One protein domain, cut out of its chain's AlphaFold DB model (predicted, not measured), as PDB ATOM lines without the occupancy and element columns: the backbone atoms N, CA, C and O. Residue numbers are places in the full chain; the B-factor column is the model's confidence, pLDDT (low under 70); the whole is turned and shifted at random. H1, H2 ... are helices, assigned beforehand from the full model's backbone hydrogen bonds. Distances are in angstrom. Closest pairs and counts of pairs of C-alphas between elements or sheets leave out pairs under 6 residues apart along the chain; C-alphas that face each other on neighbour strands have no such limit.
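AT A GLANCE: This is residues 159 to 225 of the 229 residues of an uncharacterized protein of Planctomycetes bacterium ADurb.Bin126 (UniProt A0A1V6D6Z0). What shape do these coordinates make? Two helical hairpins, H1 with H2 and H3 with H4, pack crosswise on each other in a small body, and H4 is the hub that touches the other three helices. After H4 a short tail, residues 218 to 225, holds no named element. What are the counts and the size? The printed part has 67 residues with four named helices, H1, H2, H3 and H4 in that order along the chain, and no named strand; the class is all helix. It is compact, with a radius of gyration of the C-alphas of 10.4 A, and its C-alphas span 32 by 23 by 20 A.

HOW THE PARTS SIT: What touches the longest helix at a shallow tilt? H4, residues 203 to 217, touches H3, residues 187 to 198, and the closest C-alphas are those of Ala 213 and Ala 191, 4.8 A apart. The two are a hairpin, at a shallow tilt of 15 degrees, opposite ways. How does H4 meet the other hairpin? It touches H1, residues 159 to 167, at a steep tilt of 55 degrees, opposite ways, with the C-alphas of Ser 205 and Lys 166 closest at 4.4 A. It touches H2, residues 171 to 184, at a steep tilt of 50 degrees, the same way, with the C-alphas of Ala 212 and Thr 178 closest at 5.6 A. The helix packing is part aligned, part crossed: of the four pairs of helices that touch, H1 and H2, H1 and H4, H2 and H4, and H3 and H4, two are at a shallow tilt. How do H1, H2 and H3 stand? H1 and H2 touch as a hairpin at a shallow tilt of 10 degrees, opposite ways, with the C-alphas of Ile 165 and Val 174 closest at 5.4 A. H3 is close but not clearly touching to H1, where the C-alphas of Leu 194 and Val 162 are closest at 6.8 A, and to H2, where those of Ala 190 and Phe 182 are closest at 6.2 A. What do the backbones show? In H1, H2, H3 and H4 every O i to N i+4 pair is within hydrogen-bond range.

IN THESE COORDINATES: Where does H4 run? From C-alpha 203 at (103.418, 34.555, 116.057) to C-alpha 217 at (110.419, 52.879, 107.297), 21.5 A. How long are the others? H2 measures 19.9 A from first to last C-alpha, H3 16.3 A and H1 12.7 A; H1 begins at C-alpha 159, (102.633, 39.214, 97.115).

THE WHOLE: How far does it reach? The two C-alphas farthest apart are those of Arg 200 and Thr 225, 33.9 A. Is it continuous? The printed part has no cut, and the three links between helices are tight. Where is confidence low? The mean pLDDT of the printed part is 88.6, and residues 219 to 225 are under 70.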
ATOM      1  N   ARG A 159     103.384  40.131  96.241       93.19
ATOM      2  CA  ARG A 159     102.633  39.214  97.115       93.19
ATOM      3  C   ARG A 159     103.418  37.942  97.423       93.19
ATOM      4  O   ARG A 159     103.425  37.508  98.568       93.19
ATOM      5  N   ARG A 160     104.122  37.378  96.435       94.12
ATOM      6  CA  ARG A 160     104.978  36.196  96.642       94.12
ATOM      7  C   ARG A 160     106.141  36.513  97.572       94.12
ATOM      8  O   ARG A 160     106.462  35.707  98.439       94.12
ATOM      9  N   VAL A 161     106.729  37.703  97.442       95.88
ATOM     10  CA  VAL A 161     107.800  38.152  98.344       95.88
ATOM     11  C   VAL A 161     107.280  38.332  99.775       95.88
ATOM     12  O   VAL A 161     107.932  37.887 100.713       95.88
ATOM     13  N   VAL A 162     106.087  38.907  99.962       96.69
ATOM     14  CA  VAL A 162     105.451  39.030 101.288       96.69
ATOM     15  C   VAL A 162     105.174  37.655 101.914       96.69
ATOM     16  O   VAL A 162     105.488  37.444 103.085       96.69
ATOM     17  N   GLU A 163     104.661  36.692 101.144       96.56
ATOM     18  CA  GLU A 163     104.474  35.311 101.620       96.56
ATOM     19  C   GLU A 163     105.799  34.622 101.980       96.56
ATOM     20  O   GLU A 163     105.893  33.905 102.982       96.56
ATOM     21  N   ALA A 164     106.866  34.893 101.228       96.88
ATOM     22  CA  ALA A 164     108.199  34.414 101.570       96.88
ATOM     23  C   ALA A 164     108.708  35.037 102.884       96.88
ATOM     24  O   ALA A 164     109.233  34.325 103.735       96.88
ATOM     25  N   ILE A 165     108.487  36.337 103.117       97.31
ATOM     26  CA  ILE A 165     108.851  37.006 104.382       97.31
ATOM     27  C   ILE A 165     108.114  36.366 105.571       97.31
ATOM     28  O   ILE A 165     108.725  36.098 106.610       97.31
ATOM     29  N   LYS A 166     106.820  36.050 105.423       96.50
ATOM     30  CA  LYS A 166     106.010  35.388 106.470       96.50
ATOM     31  C   LYS A 166     106.578  34.052 106.923       96.50
ATOM     32  O   LYS A 166     106.425  33.690 108.091       96.50
ATOM     33  N   THR A 167     107.172  33.317 105.990       95.31
ATOM     34  CA  THR A 167     107.634  31.938 106.187       95.31
ATOM     35  C   THR A 167     109.150  31.822 106.339       95.31
ATOM     36  O   THR A 167     109.629  30.748 106.701       95.31
ATOM     37  N   ALA A 168     109.886  32.922 106.148       95.38
ATOM     38  CA  ALA A 168     111.337  32.994 106.273       95.38
ATOM     39  C   ALA A 168     111.845  32.356 107.576       95.38
ATOM     40  O   ALA A 168     111.321  32.605 108.672       95.38
ATOM     41  N   ALA A 169     112.885  31.532 107.441       90.44
ATOM     42  CA  ALA A 169     113.419  30.723 108.531       90.44
ATOM     43  C   ALA A 169     114.240  31.546 109.533       90.44
ATOM     44  O   ALA A 169     114.300  31.198 110.711       90.44
ATOM     45  N   GLY A 170     114.850  32.643 109.079       89.38
ATOM     46  CA  GLY A 170     115.770  33.437 109.884       89.38
ATOM     47  C   GLY A 170     115.790  34.926 109.533       89.38
ATOM     48  O   GLY A 170     115.245  35.343 108.507       89.38
ATOM     49  N   PRO A 171     116.430  35.743 110.388       88.94
ATOM     50  CA  PRO A 171     116.480  37.196 110.230       88.94
ATOM     51  C   PRO A 171     117.174  37.640 108.937       88.94
ATOM     52  O   PRO A 171     116.746  38.631 108.348       88.94
ATOM     53  N   ASP A 172     118.183  36.905 108.459       88.38
ATOM     54  CA  ASP A 172     118.859  37.228 107.197       88.38
ATOM     55  C   ASP A 172     117.944  37.062 105.985       88.38
ATOM     56  O   ASP A 172     117.862  37.967 105.156       88.38
ATOM     57  N   GLN A 173     117.186  35.965 105.908       92.62
ATOM     58  CA  GLN A 173     116.204  35.777 104.839       92.62
ATOM     59  C   GLN A 173     115.143  36.882 104.859       92.62
ATOM     60  O   GLN A 173     114.827  37.438 103.809       92.62
ATOM     61  N   VAL A 174     114.640  37.260 106.045       94.38
ATOM     62  CA  VAL A 174     113.709  38.395 106.189       94.38
ATOM     63  C   VAL A 174     114.337  39.673 105.639       94.38
ATOM     64  O   VAL A 174     113.707  40.358 104.837       94.38
ATOM     65  N   ARG A 175     115.581  39.983 106.014       91.62
ATOM     66  CA  ARG A 175     116.299  41.182 105.558       91.62
ATOM     67  C   ARG A 175     116.466  41.211 104.037       91.62
ATOM     68  O   ARG A 175     116.125  42.212 103.407       91.62
ATOM     69  N   ILE A 176     116.931  40.116 103.438       93.00
ATOM     70  CA  ILE A 176     117.171  40.033 101.991       93.00
ATOM     71  C   ILE A 176     115.848  40.098 101.215       93.00
ATOM     72  O   ILE A 176     115.736  40.847 100.248       93.00
ATOM     73  N   LEU A 177     114.806  39.388 101.654       95.12
ATOM     74  CA  LEU A 177     113.484  39.453 101.020       95.12
ATOM     75  C   LEU A 177     112.831  40.835 101.180       95.12
ATOM     76  O   LEU A 177     112.174  41.311 100.255       95.12
ATOM     77  N   THR A 178     113.058  41.515 102.306       94.25
ATOM     78  CA  THR A 178     112.628  42.912 102.502       94.25
ATOM     79  C   THR A 178     113.317  43.833 101.501       94.25
ATOM     80  O   THR A 178     112.661  44.677 100.892       94.25
ATOM     81  N   TRP A 179     114.616  43.635 101.255       92.25
ATOM     82  CA  TRP A 179     115.334  44.343 100.195       92.25
ATOM     83  C   TRP A 179     114.736  44.069  98.813       92.25
ATOM     84  O   TRP A 179     114.497  45.014  98.062       92.25
ATOM     85  N   VAL A 180     114.436  42.807  98.484       93.19
ATOM     86  CA  VAL A 180     113.779  42.452  97.213       93.19
ATOM     87  C   VAL A 180     112.449  43.199  97.087       93.19
ATOM     88  O   VAL A 180     112.215  43.854  96.075       93.19
ATOM     89  N   LEU A 181     111.605  43.177  98.123       94.00
ATOM     90  CA  LEU A 181     110.315  43.871  98.126       94.00
ATOM     91  C   LEU A 181     110.476  45.387  97.937       94.00
ATOM     92  O   LEU A 181     109.795  45.978  97.096       94.00
ATOM     93  N   PHE A 182     111.413  46.002  98.658       91.25
ATOM     94  CA  PHE A 182     111.730  47.426  98.551       91.25
ATOM     95  C   PHE A 182     112.227  47.814  97.152       91.25
ATOM     96  O   PHE A 182     111.873  48.862  96.626       91.25
ATOM     97  N   ARG A 183     113.023  46.964  96.495       88.12
ATOM     98  CA  ARG A 183     113.486  47.212  95.118       88.12
ATOM     99  C   ARG A 183     112.386  47.036  94.070       88.12
ATOM    100  O   ARG A 183     112.529  47.542  92.956       88.12
ATOM    101  N   ARG A 184     111.319  46.307  94.399       86.50
ATOM    102  CA  ARG A 184     110.190  46.005  93.504       86.50
ATOM    103  C   ARG A 184     109.025  46.984  93.639       86.50
ATOM    104  O   ARG A 184     108.278  47.138  92.675       86.50
ATOM    105  N   SER A 185     108.882  47.632  94.791       83.81
ATOM    106  CA  SER A 185     107.742  48.483  95.137       83.81
ATOM    107  C   SER A 185     108.188  49.833  95.691       83.81
ATOM    108  O   SER A 185     109.265  49.958  96.257       83.81
ATOM    109  N   ALA A 186     107.342  50.858  95.574       83.56
ATOM    110  CA  ALA A 186     107.571  52.101  96.309       83.56
ATOM    111  C   ALA A 186     107.565  51.821  97.825       83.56
ATOM    112  O   ALA A 186     106.766  51.009  98.293       83.56
ATOM    113  N   ALA A 187     108.436  52.490  98.586       83.25
ATOM    114  CA  ALA A 187     108.641  52.220 100.013       83.25
ATOM    115  C   ALA A 187     107.328  52.242 100.818       83.25
ATOM    116  O   ALA A 187     107.027  51.307 101.553       83.25
ATOM    117  N   ASN A 188     106.496  53.260 100.585       85.88
ATOM    118  CA  ASN A 188     105.181  53.407 101.208       85.88
ATOM    119  C   ASN A 188     104.217  52.255 100.873       85.88
ATOM    120  O   ASN A 188     103.437  51.832 101.722       85.88
ATOM    121  N   LEU A 189     104.259  51.744  99.640       89.38
ATOM    122  CA  LEU A 189     103.438  50.612  99.220       89.38
ATOM    123  C   LEU A 189     103.929  49.317  99.870       89.38
ATOM    124  O   LEU A 189     103.115  48.552 100.378       89.38
ATOM    125  N   ALA A 190     105.243  49.094  99.888       90.12
ATOM    126  CA  ALA A 190     105.851  47.921 100.502       90.12
ATOM    127  C   ALA A 190     105.570  47.860 102.013       90.12
ATOM    128  O   ALA A 190     105.094  46.832 102.493       90.12
ATOM    129  N   ALA A 191     105.775  48.966 102.737       90.94
ATOM    130  CA  ALA A 191     105.461  49.069 104.162       90.94
ATOM    131  C   ALA A 191     103.976  48.783 104.430       90.94
ATOM    132  O   ALA A 191     103.643  47.917 105.237       90.94
ATOM    133  N   LYS A 192     103.072  49.402 103.656       92.38
ATOM    134  CA  LYS A 192     101.628  49.158 103.776       92.38
ATOM    135  C   LYS A 192     101.251  47.692 103.534       92.38
ATOM    136  O   LYS A 192     100.440  47.146 104.276       92.38
ATOM    137  N   MET A 193     101.822  47.049 102.513       94.25
ATOM    138  CA  MET A 193     101.573  45.630 102.230       94.25
ATOM    139  C   MET A 193     101.989  44.737 103.403       94.25
ATOM    140  O   MET A 193     101.253  43.815 103.754       94.25
ATOM    141  N   LEU A 194     103.144  45.019 104.009       96.00
ATOM    142  CA  LEU A 194     103.649  44.283 105.165       96.00
ATOM    143  C   LEU A 194     102.763  44.497 106.397       96.00
ATOM    144  O   LEU A 194     102.377  43.518 107.031       96.00
ATOM    145  N   ASP A 195     102.369  45.736 106.692       94.88
ATOM    146  CA  ASP A 195     101.491  46.067 107.822       94.88
ATOM    147  C   ASP A 195     100.105  45.432 107.698       94.88
ATOM    148  O   ASP A 195      99.572  44.860 108.654       94.88
ATOM    149  N   ASP A 196      99.497  45.521 106.515       95.50
ATOM    150  CA  ASP A 196      98.168  44.964 106.271       95.50
ATOM    151  C   ASP A 196      98.165  43.437 106.362       95.50
ATOM    152  O   ASP A 196      97.156  42.841 106.750       95.50
ATOM    153  N   GLU A 197      99.273  42.788 106.019       96.75
ATOM    154  CA  GLU A 197      99.443  41.346 106.182       96.75
ATOM    155  C   GLU A 197      99.824  40.967 107.625       96.75
ATOM    156  O   GLU A 197      99.382  39.935 108.139       96.75
ATOM    157  N   ALA A 198     100.558  41.827 108.340       95.69
ATOM    158  CA  ALA A 198     100.929  41.622 109.740       95.69
ATOM    159  C   ALA A 198      99.702  41.627 110.657       95.69
ATOM    160  O   ALA A 198      99.620  40.825 111.588       95.69
ATOM    161  N   LYS A 199      98.707  42.477 110.366       95.75
ATOM    162  CA  LYS A 199      97.412  42.507 111.076       95.75
ATOM    163  C   LYS A 199      96.644  41.184 110.977       95.75
ATOM    164  O   LYS A 199      95.854  40.880 111.865       95.75
ATOM    165  N   ARG A 200      96.871  40.414 109.908       95.12
ATOM    166  CA  ARG A 200      96.220  39.122 109.628       95.12
ATOM    167  C   ARG A 200      97.064  37.914 110.042       95.12
ATOM    168  O   ARG A 200      96.586  36.786 109.982       95.12
ATOM    169  N   SER A 201      98.302  38.146 110.469       95.50
ATOM    170  CA  SER A 201      99.266  37.109 110.829       95.50
ATOM    171  C   SER A 201      99.415  36.979 112.346       95.50
ATOM    172  O   SER A 201      99.108  37.900 113.103       95.50
ATOM    173  N   ILE A 202      99.930  35.837 112.804       94.62
ATOM    174  CA  ILE A 202     100.195  35.559 114.224       94.62
ATOM    175  C   ILE A 202     101.600  34.979 114.427       94.62
ATOM    176  O   ILE A 202     102.205  34.448 113.494       94.62
ATOM    177  N   GLY A 203     102.113  35.089 115.656       94.38
ATOM    178  CA  GLY A 203     103.418  34.555 116.057       94.38
ATOM    179  C   GLY A 203     104.562  35.015 115.148       94.38
ATOM    180  O   GLY A 203     104.591  36.157 114.696       94.38
ATOM    181  N   ARG A 204     105.464  34.086 114.812       94.19
ATOM    182  CA  ARG A 204     106.660  34.347 113.992       94.19
ATOM    183  C   ARG A 204     106.362  35.009 112.644       94.19
ATOM    184  O   ARG A 204     107.138  35.852 112.210       94.19
ATOM    185  N   SER A 205     105.247  34.677 111.993       95.75
ATOM    186  CA  SER A 205     104.878  35.318 110.725       95.75
ATOM    187  C   SER A 205     104.564  36.801 110.905       95.75
ATOM    188  O   SER A 205     104.994  37.616 110.094       95.75
ATOM    189  N   LYS A 206     103.874  37.165 111.993       97.19
ATOM    190  CA  LYS A 206     103.629  38.567 112.343       97.19
ATOM    191  C   LYS A 206     104.934  39.286 112.677       97.19
ATOM    192  O   LYS A 206     105.161  40.380 112.170       97.19
ATOM    193  N   ASP A 207     105.801  38.659 113.469       95.38
ATOM    194  CA  ASP A 207     107.078  39.252 113.876       95.38
ATOM    195  C   ASP A 207     108.000  39.510 112.674       95.38
ATOM    196  O   ASP A 207     108.607  40.578 112.579       95.38
ATOM    197  N   ASN A 208     108.063  38.571 111.721       97.12
ATOM    198  CA  ASN A 208     108.821  38.735 110.479       97.12
ATOM    199  C   ASN A 208     108.312  39.928 109.655       97.12
ATOM    200  O   ASN A 208     109.114  40.734 109.185       97.12
ATOM    201  N   LEU A 209     106.991  40.054 109.497       97.38
ATOM    202  CA  LEU A 209     106.372  41.135 108.724       97.38
ATOM    203  C   LEU A 209     106.568  42.507 109.374       97.38
ATOM    204  O   LEU A 209     106.950  43.451 108.688       97.38
ATOM    205  N   LEU A 210     106.361  42.613 110.690       94.75
ATOM    206  CA  LEU A 210     106.579  43.862 111.427       94.75
ATOM    207  C   LEU A 210     108.048  44.289 111.384       94.75
ATOM    208  O   LEU A 210     108.345  45.471 111.227       94.75
ATOM    209  N   ARG A 211     108.976  43.328 111.481       92.12
ATOM    210  CA  ARG A 211     110.408  43.602 111.324       92.12
ATOM    211  C   ARG A 211     110.710  44.150 109.933       92.12
ATOM    212  O   ARG A 211     111.379  45.171 109.839       92.12
ATOM    213  N   ALA A 212     110.198  43.505 108.887       93.75
ATOM    214  CA  ALA A 212     110.371  43.954 107.510       93.75
ATOM    215  C   ALA A 212     109.819  45.376 107.293       93.75
ATOM    216  O   ALA A 212     110.503  46.210 106.701       93.75
ATOM    217  N   ALA A 213     108.621  45.673 107.812       92.69
ATOM    218  CA  ALA A 213     107.998  46.995 107.697       92.69
ATOM    219  C   ALA A 213     108.861  48.070 108.370       92.69
ATOM    220  O   ALA A 213     109.227  49.064 107.742       92.69
ATOM    221  N   ALA A 214     109.306  47.802 109.602       88.56
ATOM    222  CA  ALA A 214     110.183  48.701 110.339       88.56
ATOM    223  C   ALA A 214     111.520  48.958 109.622       88.56
ATOM    224  O   ALA A 214     112.053  50.062 109.709       88.56
ATOM    225  N   THR A 215     112.084  47.972 108.912       87.56
ATOM    226  CA  THR A 215     113.330  48.176 108.155       87.56
ATOM    227  C   THR A 215     113.128  49.088 106.943       87.56
ATOM    228  O   THR A 215     114.007  49.892 106.638       87.56
ATOM    229  N   ILE A 216     111.971  49.014 106.278       86.38
ATOM    230  CA  ILE A 216     111.635  49.913 105.164       86.38
ATOM    231  C   ILE A 216     111.457  51.352 105.662       86.38
ATOM    232  O   ILE A 216     112.024  52.271 105.071       86.38
ATOM    233  N   ASP A 217     110.729  51.546 106.763       78.94
ATOM    234  CA  ASP A 217     110.419  52.879 107.297       78.94
ATOM    235  C   ASP A 217     111.652  53.638 107.789       78.94
ATOM    236  O   ASP A 217     111.740  54.858 107.653       78.94
ATOM    237  N   LYS A 218     112.637  52.924 108.339       72.25
ATOM    238  CA  LYS A 218     113.875  53.539 108.830       72.25
ATOM    239  C   LYS A 218     114.840  53.951 107.718       72.25
ATOM    240  O   LYS A 218     115.841  54.600 108.015       72.25
ATOM    241  N   GLY A 219     114.589  53.551 106.467       62.44
ATOM    242  CA  GLY A 219     115.536  53.755 105.367       62.44
ATOM    243  C   GLY A 219     116.910  53.134 105.644       62.44
ATOM    244  O   GLY A 219     117.912  53.587 105.092       62.44
ATOM    245  N   GLU A 220     116.971  52.133 106.531       56.97
ATOM    246  CA  GLU A 220     118.209  51.434 106.858       56.97
ATOM    247  C   GLU A 220     118.755  50.786 105.579       56.97
ATOM    248  O   GLU A 220     117.997  50.257 104.761       56.97
ATOM    249  N   ASN A 221     120.077  50.829 105.388       58.34
ATOM    250  CA  ASN A 221     120.743  50.134 104.289       58.34
ATOM    251  C   ASN A 221     120.485  48.622 104.414       58.34
ATOM    252  O   ASN A 221     121.228  47.896 105.070       58.34
ATOM    253  N   LEU A 222     119.413  48.162 103.768       63.66
ATOM    254  CA  LEU A 222     118.882  46.797 103.814       63.66
ATOM    255  C   LEU A 222     119.942  45.736 103.446       63.66
ATOM    256  O   LEU A 222     119.952  44.635 103.995       63.66
ATOM    257  N   LEU A 223     120.885  46.103 102.577       62.25
ATOM    258  CA  LEU A 223     122.131  45.389 102.297       62.25
ATOM    259  C   LEU A 223     123.244  46.455 102.293       62.25
ATOM    260  O   LEU A 223     123.356  47.199 101.320       62.25
ATOM    261  N   GLN A 224     123.981  46.634 103.395       55.44
ATOM    262  CA  GLN A 224     125.025  47.665 103.502       55.44
ATOM    263  C   GLN A 224     126.029  47.600 102.350       55.44
ATOM    264  O   GLN A 224     126.664  46.578 102.140       55.44
ATOM    265  N   THR A 225     126.246  48.718 101.663       46.62
ATOM    266  CA  THR A 225     127.425  48.970 100.830       46.62
ATOM    267  C   THR A 225     128.670  49.087 101.711       46.62
ATOM    268  O   THR A 225     129.070  50.186 102.075       46.62
TER     269      THR A 225